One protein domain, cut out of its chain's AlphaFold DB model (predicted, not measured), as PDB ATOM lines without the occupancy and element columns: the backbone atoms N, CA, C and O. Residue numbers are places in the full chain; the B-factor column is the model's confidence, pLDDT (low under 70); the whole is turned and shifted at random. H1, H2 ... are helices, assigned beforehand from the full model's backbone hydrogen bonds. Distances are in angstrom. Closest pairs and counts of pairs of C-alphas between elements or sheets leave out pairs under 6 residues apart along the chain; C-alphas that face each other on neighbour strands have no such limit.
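AT A GLANCE: This is residues 2 to 178 of the 178 residues of an uncharacterized protein of Lactococcus lactis (UniProt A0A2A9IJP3). One very long helix, H1, makes the longest axis; H2 folds back from its last end, H3 packs along residues 14 to 31, and H4 packs near its beginning, with H5 slanting away from H4. The printed part has 177 residues with five named helices, H1 to H5, no named strand: all helix. It is extended, spanning 96 by 42 by 25 A, radius of gyration of the C-alphas 30.1 A.

HOW THE PARTS SIT: H1, residues 2 to 64, is the hub. Its residues 55 to 63 alone touch H2, residues 69 to 98, in a hairpin; C-alphas 62 and 72 are closest, 6.5 A, at a shallow tilt of 32 degrees, only just short of steep. H1 touches H3, residues 106 to 131, opposite ways at 16 degrees; C-alphas 21 and 122 are closest, 6.1 A. H1 touches H4, residues 142 to 153; C-alphas 8 and 149 are closest, 5.9 A. H4 touches H5, residues 160 to 176, at a steep tilt of 61 degrees; C-alphas 148 and 163 are closest, 4.8 A. H3, H4 and H5 have every O i to N i+4 pair within hydrogen-bond range, H1 58 of 59, H2 24 of 26.

IN THESE COORDINATES: H1 runs 93.0 A from C-alpha 2 at (-33.232, 39.112, 20.613); H2 runs 40.3 A with a kink of 36 degrees near residue 92, H3 37.9 A. H5 ends at C-alpha 176, (-66.364, 49.143, 9.195).

THE WHOLE: The printed part has no cut and no long link. pLDDT is under 70 for 58 residues, among them 32 to 51 and 83 to 112.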
ATOM      1  N   GLU A   2     -33.769  40.197  21.462       62.31
ATOM      2  CA  GLU A   2     -33.232  39.112  20.613       62.31
ATOM      3  C   GLU A   2     -34.322  38.248  19.938       62.31
ATOM      4  O   GLU A   2     -34.159  37.806  18.803       62.31
ATOM      5  N   THR A   3     -35.460  38.048  20.608       69.44
ATOM      6  CA  THR A   3     -36.628  37.310  20.096       69.44
ATOM      7  C   THR A   3     -37.310  38.035  18.937       69.44
ATOM      8  O   THR A   3     -37.453  37.459  17.865       69.44
ATOM      9  N   THR A   4     -37.619  39.323  19.096       74.12
ATOM     10  CA  THR A   4     -38.243  40.164  18.059       74.12
ATOM     11  C   THR A   4     -37.419  40.210  16.770       74.12
ATOM     12  O   THR A   4     -37.971  40.202  15.676       74.12
ATOM     13  N   ASN A   5     -36.087  40.186  16.868       81.31
ATOM     14  CA  ASN A   5     -35.225  40.162  15.687       81.31
ATOM     15  C   ASN A   5     -35.358  38.840  14.900       81.31
ATOM     16  O   ASN A   5     -35.385  38.844  13.671       81.31
ATOM     17  N   LYS A   6     -35.516  37.705  15.598       88.31
ATOM     18  CA  LYS A   6     -35.775  36.396  14.967       88.31
ATOM     19  C   LYS A   6     -37.148  36.369  14.280       88.31
ATOM     20  O   LYS A   6     -37.259  35.818  13.186       88.31
ATOM     21  N   GLU A   7     -38.154  37.011  14.873       88.19
ATOM     22  CA  GLU A   7     -39.511  37.124  14.309       88.19
ATOM     23  C   GLU A   7     -39.567  38.011  13.059       88.19
ATOM     24  O   GLU A   7     -40.194  37.659  12.057       88.19
ATOM     25  N   ILE A   8     -38.834  39.126  13.067       88.31
ATOM     26  CA  ILE A   8     -38.694  39.989  11.889       88.31
ATOM     27  C   ILE A   8     -38.009  39.226  10.751       88.31
ATOM     28  O   ILE A   8     -38.502  39.254   9.625       88.31
ATOM     29  N   VAL A   9     -36.921  38.498  11.032       91.38
ATOM     30  CA  VAL A   9     -36.224  37.677  10.025       91.38
ATOM     31  C   VAL A   9     -37.137  36.583   9.466       91.38
ATOM     32  O   VAL A   9     -37.103  36.308   8.266       91.38
ATOM     33  N   TYR A  10     -37.973  35.970  10.306       90.50
ATOM     34  CA  TYR A  10     -38.975  35.001   9.863       90.50
ATOM     35  C   TYR A  10     -39.953  35.629   8.861       90.50
ATOM     36  O   TYR A  10     -40.119  35.106   7.761       90.50
ATOM     37  N   CYS A  11     -40.533  36.785   9.193       89.12
ATOM     38  CA  CYS A  11     -41.473  37.471   8.306       89.12
ATOM     39  C   CYS A  11     -40.810  37.986   7.026       89.12
ATOM     40  O   CYS A  11     -41.414  37.924   5.964       89.12
ATOM     41  N   GLN A  12     -39.556  38.440   7.094       91.81
ATOM     42  CA  GLN A  12     -38.797  38.860   5.912       91.81
ATOM     43  C   GLN A  12     -38.574  37.709   4.926       91.81
ATOM     44  O   GLN A  12     -38.673  37.916   3.720       91.81
ATOM     45  N   LYS A  13     -38.316  36.491   5.422       92.31
ATOM     46  CA  LYS A  13     -38.213  35.296   4.570       92.31
ATOM     47  C   LYS A  13     -39.542  34.973   3.889       92.31
ATOM     48  O   LYS A  13     -39.551  34.681   2.700       92.31
ATOM     49  N   VAL A  14     -40.651  35.061   4.625       90.56
ATOM     50  CA  VAL A  14     -41.997  34.868   4.058       90.56
ATOM     51  C   VAL A  14     -42.296  35.930   3.002       90.56
ATOM     52  O   VAL A  14     -42.777  35.593   1.926       90.56
ATOM     53  N   LEU A  15     -41.967  37.194   3.278       92.62
ATOM     54  CA  LEU A  15     -42.177  38.301   2.347       92.62
ATOM     55  C   LEU A  15     -41.409  38.090   1.038       92.62
ATOM     56  O   LEU A  15     -41.995  38.212  -0.030       92.62
ATOM     57  N   HIS A  16     -40.134  37.702   1.120       91.62
ATOM     58  CA  HIS A  16     -39.315  37.430  -0.062       91.62
ATOM     59  C   HIS A  16     -39.898  36.299  -0.921       91.62
ATOM     60  O   HIS A  16     -39.961  36.419  -2.140       91.62
ATOM     61  N   LEU A  17     -40.369  35.213  -0.295       89.88
ATOM     62  CA  LEU A  17     -41.018  34.114  -1.017       89.88
ATOM     63  C   LEU A  17     -42.320  34.559  -1.697       89.88
ATOM     64  O   LEU A  17     -42.604  34.127  -2.809       89.88
ATOM     65  N   LEU A  18     -43.103  35.430  -1.056       90.06
ATOM     66  CA  LEU A  18     -44.330  35.976  -1.641       90.06
ATOM     67  C   LEU A  18     -44.046  36.923  -2.816       90.06
ATOM     68  O   LEU A  18     -44.753  36.870  -3.820       90.06
ATOM     69  N   GLU A  19     -43.011  37.757  -2.718       91.38
ATOM     70  CA  GLU A  19     -42.563  38.617  -3.820       91.38
ATOM     71  C   GLU A  19     -42.062  37.797  -5.013       91.38
ATOM     72  O   GLU A  19     -42.372  38.116  -6.162       91.38
ATOM     73  N   ASP A  20     -41.308  36.728  -4.757       89.31
ATOM     74  CA  ASP A  20     -40.847  35.828  -5.812       89.31
ATOM     75  C   ASP A  20     -42.018  35.086  -6.461       89.31
ATOM     76  O   ASP A  20     -42.088  35.030  -7.689       89.31
ATOM     77  N   LEU A  21     -42.990  34.616  -5.669       89.56
ATOM     78  CA  LEU A  21     -44.220  34.014  -6.189       89.56
ATOM     79  C   LEU A  21     -44.969  34.983  -7.117       89.56
ATOM     80  O   LEU A  21     -45.367  34.597  -8.215       89.56
ATOM     81  N   GLN A  22     -45.107  36.253  -6.720       89.31
ATOM     82  CA  GLN A  22     -45.768  37.270  -7.539       89.31
ATOM     83  C   GLN A  22     -45.013  37.529  -8.852       89.31
ATOM     84  O   GLN A  22     -45.638  37.631  -9.908       89.31
ATOM     85  N   LYS A  23     -43.675  37.599  -8.819       89.38
ATOM     86  CA  LYS A  23     -42.855  37.747 -10.036       89.38
ATOM     87  C   LYS A  23     -43.036  36.560 -10.979       89.38
ATOM     88  O   LYS A  23     -43.177  36.762 -12.186       89.38
ATOM     89  N   VAL A  24     -43.052  35.334 -10.445       86.00
ATOM     90  CA  VAL A  24     -43.279  34.121 -11.242       86.00
ATOM     91  C   VAL A  24     -44.671  34.156 -11.871       86.00
ATOM     92  O   VAL A  24     -44.782  34.007 -13.086       86.00
ATOM     93  N   GLN A  25     -45.718  34.460 -11.108       84.94
ATOM     94  CA  GLN A  25     -47.083  34.567 -11.636       84.94
ATOM     95  C   GLN A  25     -47.216  35.640 -12.722       84.94
ATOM     96  O   GLN A  25     -47.777  35.374 -13.784       84.94
ATOM     97  N   GLN A  26     -46.623  36.818 -12.517       86.06
ATOM     98  CA  GLN A  26     -46.615  37.883 -13.520       86.06
ATOM     99  C   GLN A  26     -45.871  37.460 -14.793       86.06
ATOM    100  O   GLN A  26     -46.294  37.775 -15.907       86.06
ATOM    101  N   SER A  27     -44.775  36.709 -14.647       81.69
ATOM    102  CA  SER A  27     -44.064  36.160 -15.797       81.69
ATOM    103  C   SER A  27     -44.940  35.161 -16.561       81.69
ATOM    104  O   SER A  27     -45.078  35.304 -17.774       81.69
ATOM    105  N   ILE A  28     -45.630  34.245 -15.873       80.69
ATOM    106  CA  ILE A  28     -46.566  33.285 -16.479       80.69
ATOM    107  C   ILE A  28     -47.695  34.007 -17.231       80.69
ATOM    108  O   ILE A  28     -48.002  33.640 -18.367       80.69
ATOM    109  N   GLU A  29     -48.280  35.055 -16.646       79.25
ATOM    110  CA  GLU A  29     -49.335  35.852 -17.284       79.25
ATOM    111  C   GLU A  29     -48.822  36.554 -18.552       79.25
ATOM    112  O   GLU A  29     -49.446  36.472 -19.614       79.25
ATOM    113  N   SER A  30     -47.624  37.145 -18.492       73.19
ATOM    114  CA  SER A  30     -46.990  37.753 -19.668       73.19
ATOM    115  C   SER A  30     -46.681  36.728 -20.770       73.19
ATOM    116  O   SER A  30     -46.845  37.019 -21.959       73.19
ATOM    117  N   PHE A  31     -46.295  35.499 -20.400       71.75
ATOM    118  CA  PHE A  31     -46.093  34.392 -21.336       71.75
ATOM    119  C   PHE A  31     -47.401  33.975 -22.014       71.75
ATOM    120  O   PHE A  31     -47.405  33.738 -23.227       71.75
ATOM    121  N   ALA A  32     -48.510  33.916 -21.272       66.50
ATOM    122  CA  ALA A  32     -49.828  33.623 -21.828       66.50
ATOM    123  C   ALA A  32     -50.251  34.690 -22.855       66.50
ATOM    124  O   ALA A  32     -50.636  34.351 -23.977       66.50
ATOM    125  N   GLU A  33     -50.081  35.975 -22.528       64.19
ATOM    126  CA  GLU A  33     -50.440  37.084 -23.419       64.19
ATOM    127  C   GLU A  33     -49.573  37.127 -24.695       64.19
ATOM    128  O   GLU A  33     -50.075  37.344 -25.808       64.19
ATOM    129  N   HIS A  34     -48.265  36.889 -24.568       60.31
ATOM    130  CA  HIS A  34     -47.346  36.871 -25.706       60.31
ATOM    131  C   HIS A  34     -47.525  35.645 -26.606       60.31
ATOM    132  O   HIS A  34     -47.424  35.778 -27.829       60.31
ATOM    133  N   SER A  35     -47.819  34.473 -26.037       57.94
ATOM    134  CA  SER A  35     -48.091  33.249 -26.800       57.94
ATOM    135  C   SER A  35     -49.310  33.420 -27.712       57.94
ATOM    136  O   SER A  35     -49.230  33.147 -28.917       57.94
ATOM    137  N   ASP A  36     -50.402  33.977 -27.180       55.53
ATOM    138  CA  ASP A  36     -51.624  34.219 -27.949       55.53
ATOM    139  C   ASP A  36     -51.409  35.256 -29.060       55.53
ATOM    140  O   ASP A  36     -51.777  35.024 -30.219       55.53
ATOM    141  N   LYS A  37     -50.734  36.374 -28.756       51.19
ATOM    142  CA  LYS A  37     -50.416  37.411 -29.755       51.19
ATOM    143  C   LYS A  37     -49.481  36.900 -30.853       51.19
ATOM    144  O   LYS A  37     -49.685  37.209 -32.031       51.19
ATOM    145  N   GLN A  38     -48.475  36.099 -30.503       49.66
ATOM    146  CA  GLN A  38     -47.504  35.584 -31.468       49.66
ATOM    147  C   GLN A  38     -48.136  34.554 -32.413       49.66
ATOM    148  O   GLN A  38     -47.858  34.595 -33.610       49.66
ATOM    149  N   LYS A  39     -49.033  33.684 -31.922       50.09
ATOM    150  CA  LYS A  39     -49.728  32.674 -32.742       50.09
ATOM    151  C   LYS A  39     -50.653  33.304 -33.794       50.09
ATOM    152  O   LYS A  39     -50.794  32.768 -34.894       50.09
ATOM    153  N   ILE A  40     -51.237  34.467 -33.494       49.81
ATOM    154  CA  ILE A  40     -52.093  35.218 -34.427       49.81
ATOM    155  C   ILE A  40     -51.263  35.876 -35.547       49.81
ATOM    156  O   ILE A  40     -51.644  35.808 -36.720       49.81
ATOM    157  N   HIS A  41     -50.113  36.470 -35.218       47.91
ATOM    158  CA  HIS A  41     -49.351  37.300 -36.161       47.91
ATOM    159  C   HIS A  41     -48.564  36.510 -37.219       47.91
ATOM    160  O   HIS A  41     -48.554  36.895 -38.390       47.91
ATOM    161  N   THR A  42     -47.913  35.402 -36.848       50.16
ATOM    162  CA  THR A  42     -47.104  34.610 -37.797       50.16
ATOM    163  C   THR A  42     -47.942  33.870 -38.834       50.16
ATOM    164  O   THR A  42     -47.466  33.629 -39.939       50.16
ATOM    165  N   HIS A  43     -49.195  33.528 -38.526       51.72
ATOM    166  CA  HIS A  43     -50.056  32.813 -39.472       51.72
ATOM    167  C   HIS A  43     -50.858  33.744 -40.390       51.72
ATOM    168  O   HIS A  43     -51.104  33.392 -41.549       51.72
ATOM    169  N   GLN A  44     -51.204  34.949 -39.922       54.19
ATOM    170  CA  GLN A  44     -51.762  35.993 -40.787       54.19
ATOM    171  C   GLN A  44     -50.752  36.428 -41.856       54.19
ATOM    172  O   GLN A  44     -51.126  36.539 -43.023       54.19
ATOM    173  N   SER A  45     -49.471  36.588 -41.503       54.69
ATOM    174  CA  SER A  45     -48.432  36.956 -42.473       54.69
ATOM    175  C   SER A  45     -48.178  35.856 -43.510       54.69
ATOM    176  O   SER A  45     -48.118  36.152 -44.699       54.69
ATOM    177  N   LEU A  46     -48.125  34.580 -43.107       55.84
ATOM    178  CA  LEU A  46     -47.925  33.451 -44.029       55.84
ATOM    179  C   LEU A  46     -49.090  33.276 -45.018       55.84
ATOM    180  O   LEU A  46     -48.865  33.053 -46.209       55.84
ATOM    181  N   SER A  47     -50.335  33.435 -44.550       61.88
ATOM    182  CA  SER A  47     -51.518  33.403 -45.423       61.88
ATOM    183  C   SER A  47     -51.528  34.570 -46.416       61.88
ATOM    184  O   SER A  47     -51.891  34.384 -47.576       61.88
ATOM    185  N   LEU A  48     -51.104  35.761 -45.980       62.25
ATOM    186  CA  LEU A  48     -50.990  36.934 -46.847       62.25
ATOM    187  C   LEU A  48     -49.893  36.755 -47.905       62.25
ATOM    188  O   LEU A  48     -50.148  37.022 -49.077       62.25
ATOM    189  N   ILE A  49     -48.716  36.241 -47.531       64.62
ATOM    190  CA  ILE A  49     -47.586  36.025 -48.453       64.62
ATOM    191  C   ILE A  49     -47.950  35.026 -49.558       64.62
ATOM    192  O   ILE A  49     -47.738  35.310 -50.737       64.62
ATOM    193  N   LEU A  50     -48.546  33.882 -49.203       66.88
ATOM    194  CA  LEU A  50     -48.924  32.857 -50.182       66.88
ATOM    195  C   LEU A  50     -49.936  33.394 -51.207       66.88
ATOM    196  O   LEU A  50     -49.870  33.075 -52.391       66.88
ATOM    197  N   LYS A  51     -50.863  34.246 -50.765       66.19
ATOM    198  CA  LYS A  51     -51.921  34.797 -51.620       66.19
ATOM    199  C   LYS A  51     -51.432  35.969 -52.472       66.19
ATOM    200  O   LYS A  51     -51.872  36.101 -53.613       66.19
ATOM    201  N   LEU A  52     -50.468  36.751 -51.978       70.62
ATOM    202  CA  LEU A  52     -49.763  37.753 -52.781       70.62
ATOM    203  C   LEU A  52     -48.999  37.090 -53.940       70.62
ATOM    204  O   LEU A  52     -49.037  37.581 -55.067       70.62
ATOM    205  N   ALA A  53     -48.368  35.939 -53.685       73.12
ATOM    206  CA  ALA A  53     -47.676  35.171 -54.717       73.12
ATOM    207  C   ALA A  53     -48.637  34.680 -55.818       73.12
ATOM    208  O   ALA A  53     -48.326  34.803 -57.002       73.12
ATOM    209  N   VAL A  54     -49.833  34.201 -55.455       73.75
ATOM    210  CA  VAL A  54     -50.861  33.794 -56.433       73.75
ATOM    211  C   VAL A  54     -51.339  34.981 -57.277       73.75
ATOM    212  O   VAL A  54     -51.481  34.844 -58.492       73.75
ATOM    213  N   LEU A  55     -51.527  36.158 -56.670       72.25
ATOM    214  CA  LEU A  55     -51.916  37.369 -57.397       72.25
ATOM    215  C   LEU A  55     -50.868  37.754 -58.459       72.25
ATOM    216  O   LEU A  55     -51.223  38.059 -59.598       72.25
ATOM    217  N   LEU A  56     -49.580  37.687 -58.109       75.12
ATOM    218  CA  LEU A  56     -48.477  37.977 -59.030       75.12
ATOM    219  C   LEU A  56     -48.413  36.980 -60.196       75.12
ATOM    220  O   LEU A  56     -48.157  37.386 -61.328       75.12
ATOM    221  N   ILE A  57     -48.702  35.698 -59.948       76.38
ATOM    222  CA  ILE A  57     -48.761  34.666 -60.996       76.38
ATOM    223  C   ILE A  57     -49.897  34.957 -61.990       76.38
ATOM    224  O   ILE A  57     -49.683  34.876 -63.199       76.38
ATOM    225  N   ILE A  58     -51.082  35.347 -61.506       72.06
ATOM    226  CA  ILE A  58     -52.236  35.692 -62.359       72.06
ATOM    227  C   ILE A  58     -51.932  36.931 -63.215       72.06
ATOM    228  O   ILE A  58     -52.215  36.939 -64.414       72.06
ATOM    229  N   LEU A  59     -51.313  37.958 -62.622       71.81
ATOM    230  CA  LEU A  59     -50.866  39.157 -63.335       71.81
ATOM    231  C   LEU A  59     -49.834  38.823 -64.422       71.81
ATOM    232  O   LEU A  59     -49.986  39.263 -65.561       71.81
ATOM    233  N   GLY A  60     -48.829  38.005 -64.099       71.00
ATOM    234  CA  GLY A  60     -47.801  37.575 -65.050       71.00
ATOM    235  C   GLY A  60     -48.369  36.777 -66.228       71.00
ATOM    236  O   GLY A  60     -48.066  37.082 -67.382       71.00
ATOM    237  N   LEU A  61     -49.248  35.805 -65.955       74.31
ATOM    238  CA  LEU A  61     -49.931  35.011 -66.985       74.31
ATOM    239  C   LEU A  61     -50.849  35.866 -67.869       74.31
ATOM    240  O   LEU A  61     -50.877  35.678 -69.084       74.31
ATOM    241  N   GLY A  62     -51.577  36.823 -67.286       69.12
ATOM    242  CA  GLY A  62     -52.465  37.709 -68.039       69.12
ATOM    243  C   GLY A  62     -51.712  38.622 -69.011       69.12
ATOM    244  O   GLY A  62     -52.145  38.801 -70.150       69.12
ATOM    245  N   ILE A  63     -50.557  39.152 -68.593       72.38
ATOM    246  CA  ILE A  63     -49.686  39.958 -69.463       72.38
ATOM    247  C   ILE A  63     -49.098  39.083 -70.578       72.38
ATOM    248  O   ILE A  63     -49.099  39.487 -71.741       72.38
ATOM    249  N   PHE A  64     -48.653  37.866 -70.247       72.06
ATOM    250  CA  PHE A  64     -48.095  36.917 -71.215       72.06
ATOM    251  C   PHE A  64     -49.101  36.531 -72.313       72.06
ATOM    252  O   PHE A  64     -48.747  36.463 -73.488       72.06
ATOM    253  N   LEU A  65     -50.374  36.355 -71.952       74.19
ATOM    254  CA  LEU A  65     -51.467  36.031 -72.877       74.19
ATOM    255  C   LEU A  65     -52.002  37.247 -73.664       74.19
ATOM    256  O   LEU A  65     -52.990  37.107 -74.385       74.19
ATOM    257  N   LYS A  66     -51.374  38.430 -73.548       76.31
ATOM    258  CA  LYS A  66     -51.831  39.699 -74.153       76.31
ATOM    259  C   LYS A  66     -53.303  40.015 -73.844       76.31
ATOM    260  O   LYS A  66     -54.022  40.547 -74.692       76.31
ATOM    261  N   LEU A  67     -53.770  39.709 -72.631       70.00
ATOM    262  CA  LEU A  67     -55.100  40.143 -72.213       70.00
ATOM    263  C   LEU A  67     -55.152  41.671 -72.115       70.00
ATOM    264  O   LEU A  67     -54.193  42.319 -71.695       70.00
ATOM    265  N   SER A  68     -56.309  42.243 -72.455       77.38
ATOM    266  CA  SER A  68     -56.566  43.663 -72.217       77.38
ATOM    267  C   SER A  68     -56.361  43.986 -70.739       77.38
ATOM    268  O   SER A  68     -56.893  43.308 -69.855       77.38
ATOM    269  N   LEU A  69     -55.614  45.056 -70.479       69.88
ATOM    270  CA  LEU A  69     -55.262  45.519 -69.137       69.88
ATOM    271  C   LEU A  69     -56.516  45.804 -68.288       69.88
ATOM    272  O   LEU A  69     -56.531  45.553 -67.086       69.88
ATOM    273  N   VAL A  70     -57.605  46.228 -68.942       75.44
ATOM    274  CA  VAL A  70     -58.924  46.429 -68.324       75.44
ATOM    275  C   VAL A  70     -59.521  45.107 -67.833       75.44
ATOM    276  O   VAL A  70     -60.038  45.038 -66.722       75.44
ATOM    277  N   LEU A  71     -59.413  44.038 -68.626       75.31
ATOM    278  CA  LEU A  71     -59.929  42.716 -68.256       75.31
ATOM    279  C   LEU A  71     -59.144  42.133 -67.070       75.31
ATOM    280  O   LEU A  71     -59.721  41.563 -66.147       75.31
ATOM    281  N   LEU A  72     -57.826  42.344 -67.073       72.81
ATOM    282  CA  LEU A  72     -56.913  41.974 -65.990       72.81
ATOM    283  C   LEU A  72     -57.267  42.679 -64.673       72.81
ATOM    284  O   LEU A  72     -57.301  42.047 -63.617       72.81
ATOM    285  N   LEU A  73     -57.592  43.974 -64.741       73.69
ATOM    286  CA  LEU A  73     -58.066  44.750 -63.594       73.69
ATOM    287  C   LEU A  73     -59.379  44.197 -63.032       73.69
ATOM    288  O   LEU A  73     -59.487  44.012 -61.822       73.69
ATOM    289  N   VAL A  74     -60.350  43.881 -63.893       79.81
ATOM    290  CA  VAL A  74     -61.640  43.320 -63.461       79.81
ATOM    291  C   VAL A  74     -61.447  41.974 -62.761       79.81
ATOM    292  O   VAL A  74     -61.985  41.769 -61.674       79.81
ATOM    293  N   ILE A  75     -60.627  41.082 -63.325       77.69
ATOM    294  CA  ILE A  75     -60.316  39.782 -62.711       77.69
ATOM    295  C   ILE A  75     -59.632  39.972 -61.350       77.69
ATOM    296  O   ILE A  75     -59.990  39.295 -60.387       77.69
ATOM    297  N   SER A  76     -58.700  40.923 -61.242       72.75
ATOM    298  CA  SER A  76     -58.016  41.246 -59.985       72.75
ATOM    299  C   SER A  76     -58.987  41.735 -58.901       72.75
ATOM    300  O   SER A  76     -58.948  41.258 -57.766       72.75
ATOM    301  N   VAL A  77     -59.923  42.624 -59.249       77.62
ATOM    302  CA  VAL A  77     -60.931  43.141 -58.307       77.62
ATOM    303  C   VAL A  77     -61.890  42.038 -57.853       77.62
ATOM    304  O   VAL A  77     -62.167  41.917 -56.658       77.62
ATOM    305  N   VAL A  78     -62.363  41.191 -58.772       80.94
ATOM    306  CA  VAL A  78     -63.233  40.050 -58.436       80.94
ATOM    307  C   VAL A  78     -62.497  39.050 -57.542       80.94
ATOM    308  O   VAL A  78     -63.064  38.560 -56.563       80.94
ATOM    309  N   TYR A  79     -61.218  38.794 -57.817       76.00
ATOM    310  CA  TYR A  79     -60.379  37.936 -56.987       76.00
ATOM    311  C   TYR A  79     -60.220  38.495 -55.568       76.00
ATOM    312  O   TYR A  79     -60.403  37.757 -54.600       76.00
ATOM    313  N   LEU A  80     -59.960  39.801 -55.426       71.19
ATOM    314  CA  LEU A  80     -59.890  40.473 -54.123       71.19
ATOM    315  C   LEU A  80     -61.216  40.388 -53.359       71.19
ATOM    316  O   LEU A  80     -61.214  40.150 -52.153       71.19
ATOM    317  N   PHE A  81     -62.350  40.524 -54.047       75.00
ATOM    318  CA  PHE A  81     -63.667  40.436 -53.420       75.00
ATOM    319  C   PHE A  81     -63.971  39.023 -52.898       75.00
ATOM    320  O   PHE A  81     -64.354  38.853 -51.738       75.00
ATOM    321  N   ILE A  82     -63.730  37.992 -53.718       75.38
ATOM    322  CA  ILE A  82     -63.857  36.584 -53.306       75.38
ATOM    323  C   ILE A  82     -62.878  36.277 -52.169       75.38
ATOM    324  O   ILE A  82     -63.232  35.595 -51.207       75.38
ATOM    325  N   PHE A  83     -61.668  36.832 -52.228       65.88
ATOM    326  CA  PHE A  83     -60.684  36.719 -51.163       65.88
ATOM    327  C   PHE A  83     -61.186  37.325 -49.846       65.88
ATOM    328  O   PHE A  83     -61.092  36.662 -48.816       65.88
ATOM    329  N   CYS A  84     -61.773  38.526 -49.857       67.69
ATOM    330  CA  CYS A  84     -62.352  39.134 -48.658       67.69
ATOM    331  C   CYS A  84     -63.449  38.255 -48.036       67.69
ATOM    332  O   CYS A  84     -63.530  38.147 -46.811       67.69
ATOM    333  N   LEU A  85     -64.265  37.591 -48.859       68.75
ATOM    334  CA  LEU A  85     -65.309  36.678 -48.387       68.75
ATOM    335  C   LEU A  85     -64.728  35.383 -47.805       68.75
ATOM    336  O   LEU A  85     -65.081  34.998 -46.687       68.75
ATOM    337  N   LEU A  86     -63.795  34.743 -48.515       63.44
ATOM    338  CA  LEU A  86     -63.136  33.522 -48.047       63.44
ATOM    339  C   LEU A  86     -62.307  33.770 -46.788       63.44
ATOM    340  O   LEU A  86     -62.321  32.941 -45.887       63.44
ATOM    341  N   PHE A  87     -61.649  34.924 -46.667       59.09
ATOM    342  CA  PHE A  87     -60.879  35.281 -45.476       59.09
ATOM    343  C   PHE A  87     -61.766  35.373 -44.226       59.09
ATOM    344  O   PHE A  87     -61.385  34.886 -43.162       59.09
ATOM    345  N   ARG A  88     -62.981  35.932 -44.348       61.03
ATOM    346  CA  ARG A  88     -63.951  35.965 -43.238       61.03
ATOM    347  C   ARG A  88     -64.466  34.572 -42.874       61.03
ATOM    348  O   ARG A  88     -64.728  34.320 -41.698       61.03
ATOM    349  N   TYR A  89     -64.603  33.680 -43.852       57.59
ATOM    350  CA  TYR A  89     -65.083  32.315 -43.633       57.59
ATOM    351  C   TYR A  89     -64.009  31.398 -43.027       57.59
ATOM    352  O   TYR A  89     -64.254  30.764 -41.997       57.59
ATOM    353  N   ASP A  90     -62.801  31.393 -43.597       54.53
ATOM    354  CA  ASP A  90     -61.657  30.653 -43.055       54.53
ATOM    355  C   ASP A  90     -61.322  31.139 -41.646       54.53
ATOM    356  O   ASP A  90     -61.114  30.319 -40.766       54.53
ATOM    357  N   SER A  91     -61.383  32.448 -41.375       54.59
ATOM    358  CA  SER A  91     -61.183  33.001 -40.026       54.59
ATOM    359  C   SER A  91     -62.052  32.321 -38.956       54.59
ATOM    360  O   SER A  91     -61.554  32.024 -37.866       54.59
ATOM    361  N   LYS A  92     -63.329  32.043 -39.255       54.62
ATOM    362  CA  LYS A  92     -64.251  31.382 -38.315       54.62
ATOM    363  C   LYS A  92     -63.918  29.904 -38.125       54.62
ATOM    364  O   LYS A  92     -63.779  29.462 -36.989       54.62
ATOM    365  N   LYS A  93     -63.740  29.156 -39.218       51.66
ATOM    366  CA  LYS A  93     -63.451  27.709 -39.181       51.66
ATOM    367  C   LYS A  93     -62.037  27.400 -38.662       51.66
ATOM    368  O   LYS A  93     -61.762  26.317 -38.151       51.66
ATOM    369  N   PHE A  94     -61.128  28.367 -38.775       48.38
ATOM    370  CA  PHE A  94     -59.737  28.262 -38.347       48.38
ATOM    371  C   PHE A  94     -59.554  28.529 -36.851       48.38
ATOM    372  O   PHE A  94     -58.732  27.858 -36.234       48.38
ATOM    373  N   LYS A  95     -60.364  29.410 -36.233       50.56
ATOM    374  CA  LYS A  95     -60.435  29.513 -34.758       50.56
ATOM    375  C   LYS A  95     -60.743  28.158 -34.115       50.56
ATOM    376  O   LYS A  95     -60.162  27.821 -33.092       50.56
ATOM    377  N   GLU A  96     -61.603  27.374 -34.758       48.00
ATOM    378  CA  GLU A  96     -62.004  26.039 -34.311       48.00
ATOM    379  C   GLU A  96     -60.880  25.001 -34.476       48.00
ATOM    380  O   GLU A  96     -60.581  24.248 -33.554       48.00
ATOM    381  N   LYS A  97     -60.170  25.006 -35.616       44.81
ATOM    382  CA  LYS A  97     -59.013  24.116 -35.840       44.81
ATOM    383  C   LYS A  97     -57.778  24.482 -35.008       44.81
ATOM    384  O   LYS A  97     -56.990  23.596 -34.698       44.81
ATOM    385  N   LEU A  98     -57.606  25.745 -34.613       45.47
ATOM    386  CA  LEU A  98     -56.504  26.209 -33.754       45.47
ATOM    387  C   LEU A  98     -56.587  25.700 -32.310       45.47
ATOM    388  O   LEU A  98     -55.546  25.603 -31.655       45.47
ATOM    389  N   ALA A  99     -57.792  25.384 -31.829       47.12
ATOM    390  CA  ALA A  99     -57.992  24.756 -30.524       47.12
ATOM    391  C   ALA A  99     -57.508  23.292 -30.505       47.12
ATOM    392  O   ALA A  99     -57.168  22.773 -29.449       47.12
ATOM    393  N   LEU A 100     -57.442  22.644 -31.675       42.56
ATOM    394  CA  LEU A 100     -57.101  21.225 -31.827       42.56
ATOM    395  C   LEU A 100     -55.712  20.991 -32.453       42.56
ATOM    396  O   LEU A 100     -55.081  19.974 -32.191       42.56
ATOM    397  N   GLY A 101     -55.214  21.925 -33.268       39.47
ATOM    398  CA  GLY A 101     -53.935  21.832 -33.974       39.47
ATOM    399  C   GLY A 101     -52.792  22.486 -33.205       39.47
ATOM    400  O   GLY A 101     -52.363  23.597 -33.530       39.47
ATOM    401  N   GLY A 102     -52.309  21.810 -32.168       45.38
ATOM    402  CA  GLY A 102     -51.078  22.159 -31.463       45.38
ATOM    403  C   GLY A 102     -49.846  21.705 -32.238       45.38
ATOM    404  O   GLY A 102     -49.189  20.764 -31.820       45.38
ATOM    405  N   GLU A 103     -49.519  22.341 -33.362       52.81
ATOM    406  CA  GLU A 103     -48.276  22.008 -34.060       52.81
ATOM    407  C   GLU A 103     -47.734  23.183 -34.877       52.81
ATOM    408  O   GLU A 103     -48.118  23.414 -36.019       52.81
ATOM    409  N   SER A 104     -46.792  23.928 -34.291       44.47
ATOM    410  CA  SER A 104     -45.755  24.592 -35.079       44.47
ATOM    411  C   SER A 104     -44.524  24.938 -34.236       44.47
ATOM    412  O   SER A 104     -44.583  25.801 -33.363       44.47
ATOM    413  N   SER A 105     -43.396  24.341 -34.636       49.53
ATOM    414  CA  SER A 105     -42.019  24.831 -34.496       49.53
ATOM    415  C   SER A 105     -41.377  24.781 -33.103       49.53
ATOM    416  O   SER A 105     -41.969  25.148 -32.097       49.53
ATOM    417  N   LEU A 106     -40.109  24.362 -33.063       50.81
ATOM    418  CA  LEU A 106     -39.203  24.248 -31.906       50.81
ATOM    419  C   LEU A 106     -39.285  25.403 -30.889       50.81
ATOM    420  O   LEU A 106     -39.070  25.181 -29.701       50.81
ATOM    421  N   LYS A 107     -39.664  26.604 -31.337       50.56
ATOM    422  CA  LYS A 107     -39.908  27.779 -30.488       50.56
ATOM    423  C   LYS A 107     -41.072  27.581 -29.503       50.56
ATOM    424  O   LYS A 107     -41.024  28.080 -28.392       50.56
ATOM    425  N   MET A 108     -42.104  26.826 -29.878       53.50
ATOM    426  CA  MET A 108     -43.229  26.483 -29.001       53.50
ATOM    427  C   MET A 108     -42.842  25.400 -27.983       53.50
ATOM    428  O   MET A 108     -43.341  25.406 -26.865       53.50
ATOM    429  N   LYS A 109     -41.897  24.512 -28.333       57.44
ATOM    430  CA  LYS A 109     -41.314  23.545 -27.386       57.44
ATOM    431  C   LYS A 109     -40.422  24.232 -26.353       57.44
ATOM    432  O   LYS A 109     -40.529  23.896 -25.182       57.44
ATOM    433  N   SER A 110     -39.588  25.191 -26.765       62.59
ATOM    434  CA  SER A 110     -38.777  25.973 -25.821       62.59
ATOM    435  C   SER A 110     -39.653  26.848 -24.923       62.59
ATOM    436  O   SER A 110     -39.471  26.833 -23.716       62.59
ATOM    437  N   LEU A 111     -40.675  27.511 -25.481       65.69
ATOM    438  CA  LEU A 111     -41.639  28.289 -24.693       65.69
ATOM    439  C   LEU A 111     -42.433  27.416 -23.709       65.69
ATOM    440  O   LEU A 111     -42.656  27.829 -22.578       65.69
ATOM    441  N   ASN A 112     -42.825  26.199 -24.100       68.81
ATOM    442  CA  ASN A 112     -43.460  25.254 -23.178       68.81
ATOM    443  C   ASN A 112     -42.498  24.753 -22.094       68.81
ATOM    444  O   ASN A 112     -42.936  24.510 -20.975       68.81
ATOM    445  N   ALA A 113     -41.210  24.588 -22.403       77.38
ATOM    446  CA  ALA A 113     -40.208  24.220 -21.409       77.38
ATOM    447  C   ALA A 113     -39.994  25.349 -20.388       77.38
ATOM    448  O   ALA A 113     -39.988  25.082 -19.190       77.38
ATOM    449  N   ASP A 114     -39.911  26.599 -20.851       77.25
ATOM    450  CA  ASP A 114     -39.813  27.777 -19.984       77.25
ATOM    451  C   ASP A 114     -41.074  27.932 -19.113       77.25
ATOM    452  O   ASP A 114     -40.968  28.162 -17.912       77.25
ATOM    453  N   LEU A 115     -42.267  27.716 -19.682       81.94
ATOM    454  CA  LEU A 115     -43.529  27.725 -18.934       81.94
ATOM    455  C   LEU A 115     -43.582  26.616 -17.873       81.94
ATOM    456  O   LEU A 115     -44.003  26.863 -16.747       81.94
ATOM    457  N   ASN A 116     -43.175  25.393 -18.219       84.56
ATOM    458  CA  ASN A 116     -43.146  24.281 -17.269       84.56
ATOM    459  C   ASN A 116     -42.169  24.561 -16.128       84.56
ATOM    460  O   ASN A 116     -42.510  24.324 -14.976       84.56
ATOM    461  N   LYS A 117     -41.007  25.143 -16.434       87.88
ATOM    462  CA  LYS A 117     -40.039  25.557 -15.421       87.88
ATOM    463  C   LYS A 117     -40.620  26.614 -14.476       87.88
ATOM    464  O   LYS A 117     -40.475  26.484 -13.270       87.88
ATOM    465  N   LEU A 118     -41.324  27.619 -15.003       86.38
ATOM    466  CA  LEU A 118     -41.991  28.628 -14.171       86.38
ATOM    467  C   LEU A 118     -43.077  28.022 -13.274       86.38
ATOM    468  O   LEU A 118     -43.221  28.445 -12.133       86.38
ATOM    469  N   LYS A 119     -43.815  27.017 -13.757       85.94
ATOM    470  CA  LYS A 119     -44.793  26.282 -12.940       85.94
ATOM    471  C   LYS A 119     -44.129  25.445 -11.848       85.94
ATOM    472  O   LYS A 119     -44.612  25.434 -10.723       85.94
ATOM    473  N   GLU A 120     -43.021  24.777 -12.159       89.31
ATOM    474  CA  GLU A 120     -42.222  24.055 -11.160       89.31
ATOM    475  C   GLU A 120     -41.671  25.013 -10.090       89.31
ATOM    476  O   GLU A 120     -41.734  24.710  -8.898       89.31
ATOM    477  N   ASP A 121     -41.183  26.190 -10.497       88.12
ATOM    478  CA  ASP A 121     -40.725  27.238  -9.580       88.12
ATOM    479  C   ASP A 121     -41.887  27.758  -8.708       88.12
ATOM    480  O   ASP A 121     -41.722  27.904  -7.495       88.12
ATOM    481  N   GLU A 122     -43.079  27.966  -9.281       88.81
ATOM    482  CA  GLU A 122     -44.292  28.336  -8.538       88.81
ATOM    483  C   GLU A 122     -44.656  27.279  -7.480       88.81
ATOM    484  O   GLU A 122     -44.833  27.615  -6.305       88.81
ATOM    485  N   GLU A 123     -44.716  25.997  -7.856       89.56
ATOM    486  CA  GLU A 123     -45.029  24.889  -6.943       89.56
ATOM    487  C   GLU A 123     -43.991  24.753  -5.825       89.56
ATOM    488  O   GLU A 123     -44.335  24.512  -4.659       89.56
ATOM    489  N   LYS A 124     -42.710  24.941  -6.152       90.94
ATOM    490  CA  LYS A 124     -41.624  24.902  -5.176       90.94
ATOM    491  C   LYS A 124     -41.744  26.044  -4.170       90.94
ATOM    492  O   LYS A 124     -41.684  25.786  -2.967       90.94
ATOM    493  N   ILE A 125     -41.973  27.273  -4.634       87.19
ATOM    494  CA  ILE A 125     -42.157  28.438  -3.758       87.19
ATOM    495  C   ILE A 125     -43.396  28.249  -2.879       87.19
ATOM    496  O   ILE A 125     -43.323  28.484  -1.674       87.19
ATOM    497  N   GLN A 126     -44.515  27.760  -3.425       86.62
ATOM    498  CA  GLN A 126     -45.708  27.454  -2.627       86.62
ATOM    499  C   GLN A 126     -45.431  26.378  -1.570       86.62
ATOM    500  O   GLN A 126     -45.868  26.497  -0.422       86.62
ATOM    501  N   THR A 127     -44.668  25.344  -1.922       88.69
ATOM    502  CA  THR A 127     -44.266  24.289  -0.987       88.69
ATOM    503  C   THR A 127     -43.400  24.852   0.136       88.69
ATOM    504  O   THR A 127     -43.679  24.594   1.308       88.69
ATOM    505  N   GLU A 128     -42.392  25.665  -0.178       88.00
ATOM    506  CA  GLU A 128     -41.557  26.349   0.816       88.00
ATOM    507  C   GLU A 128     -42.394  27.278   1.700       88.00
ATOM    508  O   GLU A 128     -42.316  27.207   2.926       88.00
ATOM    509  N   LEU A 129     -43.288  28.065   1.104       88.56
ATOM    510  CA  LEU A 129     -44.202  28.951   1.811       88.56
ATOM    511  C   LEU A 129     -45.129  28.177   2.767       88.56
ATOM    512  O   LEU A 129     -45.433  28.650   3.865       88.56
ATOM    513  N   ASN A 130     -45.546  26.959   2.413       85.81
ATOM    514  CA  ASN A 130     -46.352  26.082   3.269       85.81
ATOM    515  C   ASN A 130     -45.605  25.566   4.510       85.81
ATOM    516  O   ASN A 130     -46.249  25.239   5.511       85.81
ATOM    517  N   HIS A 131     -44.269  25.567   4.511       88.38
ATOM    518  CA  HIS A 131     -43.485  25.260   5.713       88.38
ATOM    519  C   HIS A 131     -43.601  26.364   6.779       88.38
ATOM    520  O   HIS A 131     -43.451  26.099   7.974       88.38
ATOM    521  N   PHE A 132     -43.947  27.592   6.384       87.06
ATOM    522  CA  PHE A 132     -44.197  28.703   7.301       87.06
ATOM    523  C   PHE A 132     -45.621  28.614   7.867       87.06
ATOM    524  O   PHE A 132     -46.555  29.232   7.360       87.06
ATOM    525  N   ARG A 133     -45.799  27.792   8.911       84.31
ATOM    526  CA  ARG A 133     -47.116  27.505   9.519       84.31
ATOM    527  C   ARG A 133     -47.632  28.557  10.503       84.31
ATOM    528  O   ARG A 133     -48.814  28.535  10.817       84.31
ATOM    529  N   ARG A 134     -46.770  29.446  11.012       84.31
ATOM    530  CA  ARG A 134     -47.162  30.443  12.029       84.31
ATOM    531  C   ARG A 134     -48.029  31.560  11.462       84.31
ATOM    532  O   ARG A 134     -48.833  32.125  12.186       84.31
ATOM    533  N   ILE A 135     -47.875  31.853  10.172       86.12
ATOM    534  CA  ILE A 135     -48.741  32.783   9.450       86.12
ATOM    535  C   ILE A 135     -49.819  31.944   8.754       86.12
ATOM    536  O   ILE A 135     -49.475  31.132   7.886       86.12
ATOM    537  N   PRO A 136     -51.105  32.089   9.122       84.94
ATOM    538  CA  PRO A 136     -52.193  31.376   8.462       84.94
ATOM    539  C   PRO A 136     -52.251  31.707   6.970       84.94
ATOM    540  O   PRO A 136     -51.964  32.832   6.574       84.94
ATOM    541  N   THR A 137     -52.666  30.748   6.139       84.06
ATOM    542  CA  THR A 137     -52.664  30.878   4.669       84.06
ATOM    543  C   THR A 137     -53.396  32.125   4.168       84.06
ATOM    544  O   THR A 137     -52.922  32.771   3.242       84.06
ATOM    545  N   GLN A 138     -54.494  32.512   4.821       82.44
ATOM    546  CA  GLN A 138     -55.274  33.712   4.487       82.44
ATOM    547  C   GLN A 138     -54.501  35.034   4.651       82.44
ATOM    548  O   GLN A 138     -54.821  36.011   3.989       82.44
ATOM    549  N   PHE A 139     -53.460  35.052   5.488       82.88
ATOM    550  CA  PHE A 139     -52.618  36.223   5.746       82.88
ATOM    551  C   PHE A 139     -51.247  36.128   5.065       82.88
ATOM    552  O   PHE A 139     -50.382  36.975   5.282       82.88
ATOM    553  N   LYS A 140     -51.016  35.108   4.226       85.38
ATOM    554  CA  LYS A 140     -49.797  34.986   3.413       85.38
ATOM    555  C   LYS A 140     -49.897  35.866   2.170       85.38
ATOM    556  O   LYS A 140     -49.833  35.389   1.043       85.38
ATOM    557  N   THR A 141     -50.076  37.158   2.395       87.31
ATOM    558  CA  THR A 141     -50.080  38.187   1.358       87.31
ATOM    559  C   THR A 141     -48.933  39.154   1.618       87.31
ATOM    560  O   THR A 141     -48.519  39.359   2.761       87.31
ATOM    561  N   ILE A 142     -48.388  39.740   0.547       89.06
ATOM    562  CA  ILE A 142     -47.295  40.719   0.649       89.06
ATOM    563  C   ILE A 142     -47.707  41.869   1.565       89.06
ATOM    564  O   ILE A 142     -46.918  42.302   2.399       89.06
ATOM    565  N   GLU A 143     -48.955  42.319   1.460       89.31
ATOM    566  CA  GLU A 143     -49.505  43.406   2.263       89.31
ATOM    567  C   GLU A 143     -49.539  43.063   3.757       89.31
ATOM    568  O   GLU A 143     -48.912  43.765   4.557       89.31
ATOM    569  N   ALA A 144     -50.180  41.950   4.128       88.12
ATOM    570  CA  ALA A 144     -50.314  41.542   5.523       88.12
ATOM    571  C   ALA A 144     -48.940  41.301   6.166       88.12
ATOM    572  O   ALA A 144     -48.639  41.851   7.223       88.12
ATOM    573  N   VAL A 145     -48.046  40.567   5.494       90.38
ATOM    574  CA  VAL A 145     -46.694  40.292   6.009       90.38
ATOM    575  C   VAL A 145     -45.851  41.574   6.098       90.38
ATOM    576  O   VAL A 145     -45.112  41.757   7.070       90.38
ATOM    577  N   SER A 146     -45.986  42.505   5.146       90.56
ATOM    578  CA  SER A 146     -45.316  43.815   5.211       90.56
ATOM    579  C   SER A 146     -45.780  44.633   6.412       90.56
ATOM    580  O   SER A 146     -44.960  45.235   7.115       90.56
ATOM    581  N   HIS A 147     -47.086  44.635   6.684       90.88
ATOM    582  CA  HIS A 147     -47.652  45.297   7.853       90.88
ATOM    583  C   HIS A 147     -47.205  44.635   9.157       90.88
ATOM    584  O   HIS A 147     -46.783  45.333  10.077       90.88
ATOM    585  N   MET A 148     -47.169  43.304   9.214       90.62
ATOM    586  CA  MET A 148     -46.658  42.572  10.374       90.62
ATOM    587  C   MET A 148     -45.211  42.957  10.711       90.62
ATOM    588  O   MET A 148     -44.892  43.257  11.864       90.62
ATOM    589  N   ILE A 149     -44.335  43.034   9.703       91.81
ATOM    590  CA  ILE A 149     -42.953  43.514   9.875       91.81
ATOM    591  C   ILE A 149     -42.937  44.956  10.396       91.81
ATOM    592  O   ILE A 149     -42.089  45.303  11.222       91.81
ATOM    593  N   ARG A 150     -43.851  45.810   9.924       92.44
ATOM    594  CA  ARG A 150     -43.951  47.211  10.349       92.44
ATOM    595  C   ARG A 150     -44.315  47.332  11.829       92.44
ATOM    596  O   ARG A 150     -43.613  48.069  12.522       92.44
ATOM    597  N   TYR A 151     -45.319  46.595  12.312       90.56
ATOM    598  CA  TYR A 151     -45.677  46.572  13.740       90.56
ATOM    599  C   TYR A 151     -44.483  46.124  14.593       90.56
ATOM    600  O   TYR A 151     -44.142  46.760  15.592       90.56
ATOM    601  N   MET A 152     -43.762  45.087  14.151       90.75
ATOM    602  CA  MET A 152     -42.589  44.587  14.876       90.75
ATOM    603  C   MET A 152     -41.412  45.568  14.888       90.75
ATOM    604  O   MET A 152     -40.771  45.763  15.918       90.75
ATOM    605  N   LYS A 153     -41.137  46.245  13.766       90.44
ATOM    606  CA  LYS A 153     -40.082  47.271  13.689       90.44
ATOM    607  C   LYS A 153     -40.382  48.504  14.536       90.44
ATOM    608  O   LYS A 153     -39.451  49.164  14.987       90.44
ATOM    609  N   ARG A 154     -41.661  48.826  14.734       90.56
ATOM    610  CA  ARG A 154     -42.112  49.932  15.591       90.56
ATOM    611  C   ARG A 154     -42.128  49.580  17.075       90.56
ATOM    612  O   ARG A 154     -42.310  50.471  17.895       90.56
ATOM    613  N   GLY A 155     -41.930  48.307  17.418       87.31
ATOM    614  CA  GLY A 155     -42.089  47.815  18.782       87.31
ATOM    615  C   GLY A 155     -43.550  47.724  19.229       87.31
ATOM    616  O   GLY A 155     -43.794  47.554  20.418       87.31
ATOM    617  N   GLU A 156     -44.502  47.828  18.296       88.44
ATOM    618  CA  GLU A 156     -45.937  47.650  18.549       88.44
ATOM    619  C   GLU A 156     -46.252  46.164  18.783       88.44
ATOM    620  O   GLU A 156     -47.066  45.845  19.641       88.44
ATOM    621  N   ALA A 157     -45.539  45.261  18.094       89.81
ATOM    622  CA  ALA A 157     -45.602  43.811  18.285       89.81
ATOM    623  C   ALA A 157     -44.220  43.216  18.583       89.81
ATOM    624  O   ALA A 157     -43.207  43.643  18.026       89.81
ATOM    625  N   GLN A 158     -44.162  42.190  19.426       86.75
ATOM    626  CA  GLN A 158     -42.940  41.443  19.726       86.75
ATOM    627  C   GLN A 158     -42.916  40.060  19.072       86.75
ATOM    628  O   GLN A 158     -41.824  39.517  18.876       86.75
ATOM    629  N   THR A 159     -44.087  39.518  18.723       89.56
ATOM    630  CA  THR A 159     -44.264  38.205  18.086       89.56
ATOM    631  C   THR A 159     -45.062  38.297  16.784       89.56
ATOM    632  O   THR A 159     -45.747  39.285  16.510       89.56
ATOM    633  N   VAL A 160     -44.982  37.241  15.969       88.50
ATOM    634  CA  VAL A 160     -45.785  37.087  14.742       88.50
ATOM    635  C   VAL A 160     -47.276  37.084  15.068       88.50
ATOM    636  O   VAL A 160     -48.065  37.674  14.340       88.50
ATOM    637  N   GLU A 161     -47.658  36.455  16.174       90.56
ATOM    638  CA  GLU A 161     -49.042  36.322  16.614       90.56
ATOM    639  C   GLU A 161     -49.637  37.677  17.039       90.56
ATOM    640  O   GLU A 161     -50.759  38.003  16.659       90.56
ATOM    641  N   GLU A 162     -48.867  38.507  17.752       88.88
ATOM    642  CA  GLU A 162     -49.270  39.878  18.102       88.88
ATOM    643  C   GLU A 162     -49.388  40.766  16.861       88.88
ATOM    644  O   GLU A 162     -50.362  41.499  16.700       88.88
ATOM    645  N   ALA A 163     -48.419  40.675  15.948       90.88
ATOM    646  CA  ALA A 163     -48.443  41.441  14.708       90.88
ATOM    647  C   ALA A 163     -49.638  41.061  13.819       90.88
ATOM    648  O   ALA A 163     -50.221  41.927  13.165       90.88
ATOM    649  N   LEU A 164     -50.011  39.778  13.814       91.19
ATOM    650  CA  LEU A 164     -51.184  39.281  13.106       91.19
ATOM    651  C   LEU A 164     -52.479  39.813  13.727       91.19
ATOM    652  O   LEU A 164     -53.367  40.255  13.003       91.19
ATOM    653  N   TYR A 165     -52.562  39.824  15.058       90.06
ATOM    654  CA  TYR A 165     -53.695  40.398  15.773       90.06
ATOM    655  C   TYR A 165     -53.888  41.887  15.442       90.06
ATOM    656  O   TYR A 165     -55.006  42.304  15.140       90.06
ATOM    657  N   PHE A 166     -52.815  42.688  15.434       89.62
ATOM    658  CA  PHE A 166     -52.909  44.108  15.069       89.62
ATOM    659  C   PHE A 166     -53.344  44.322  13.624       89.62
ATOM    660  O   PHE A 166     -54.201  45.166  13.372       89.62
ATOM    661  N   TRP A 167     -52.810  43.531  12.691       89.75
ATOM    662  CA  TRP A 167     -53.249  43.568  11.298       89.75
ATOM    663  C   TRP A 167     -54.754  43.307  11.171       89.75
ATOM    664  O   TRP A 167     -55.473  44.083  10.545       89.75
ATOM    665  N   GLU A 168     -55.250  42.249  11.811       88.31
ATOM    666  CA  GLU A 168     -56.656  41.855  11.726       88.31
ATOM    667  C   GLU A 168     -57.593  42.909  12.347       88.31
ATOM    668  O   GLU A 168     -58.708  43.129  11.870       88.31
ATOM    669  N   MET A 169     -57.138  43.592  13.402       87.12
ATOM    670  CA  MET A 169     -57.858  44.720  13.998       87.12
ATOM    671  C   MET A 169     -57.900  45.935  13.064       87.12
ATOM    672  O   MET A 169     -58.961  46.544  12.910       87.12
ATOM    673  N   ASP A 170     -56.790  46.271  12.408       86.44
ATOM    674  CA  ASP A 170     -56.733  47.380  11.452       86.44
ATOM    675  C   ASP A 170     -57.603  47.115  10.213       86.44
ATOM    676  O   ASP A 170     -58.328  48.009   9.769       86.44
ATOM    677  N   GLU A 171     -57.619  45.877   9.711       83.50
ATOM    678  CA  GLU A 171     -58.462  45.445   8.589       83.50
ATOM    679  C   GLU A 171     -59.964  45.508   8.939       83.50
ATOM    680  O   GLU A 171     -60.784  46.016   8.163       83.50
ATOM    681  N   LYS A 172     -60.341  45.082  10.153       83.00
ATOM    682  CA  LYS A 172     -61.712  45.230  10.676       83.00
ATOM    683  C   LYS A 172     -62.114  46.698  10.818       83.00
ATOM    684  O   LYS A 172     -63.215  47.078  10.428       83.00
ATOM    685  N   ASN A 173     -61.222  47.553  11.304       78.69
ATOM    686  CA  ASN A 173     -61.510  48.980  11.452       78.69
ATOM    687  C   ASN A 173     -61.627  49.699  10.095       78.69
ATOM    688  O   ASN A 173     -62.482  50.568   9.933       78.69
ATOM    689  N   HIS A 174     -60.817  49.318   9.101       71.56
ATOM    690  CA  HIS A 174     -60.908  49.859   7.739       71.56
ATOM    691  C   HIS A 174     -62.156  49.390   6.978       71.56
ATOM    692  O   HIS A 174     -62.667  50.126   6.134       71.56
ATOM    693  N   SER A 175     -62.661  48.187   7.263       61.28
ATOM    694  CA  SER A 175     -63.871  47.653   6.621       61.28
ATOM    695  C   SER A 175     -65.173  48.197   7.220       61.28
ATOM    696  O   SER A 175     -66.145  48.346   6.485       61.28
ATOM    697  N   VAL A 176     -65.193  48.552   8.509       59.12
ATOM    698  CA  VAL A 176     -66.364  49.143   9.195       59.12
ATOM    699  C   VAL A 176     -66.490  50.659   8.959       59.12
ATOM    700  O   VAL A 176     -67.566  51.224   9.124       59.12
ATOM    701  N   GLY A 177     -65.411  51.329   8.542       52.31
ATOM    702  CA  GLY A 177     -65.396  52.761   8.216       52.31
ATOM    703  C   GLY A 177     -65.879  53.135   6.804       52.31
ATOM    704  O   GLY A 177     -65.674  54.282   6.403       52.31
ATOM    705  N   LYS A 178     -66.461  52.195   6.047       46.03
ATOM    706  CA  LYS A 178     -67.078  52.427   4.727       46.03
ATOM    707  C   LYS A 178     -68.598  52.431   4.799       46.03
ATOM    708  O   LYS A 178     -69.153  51.543   5.480       46.03
TER     709      LYS A 178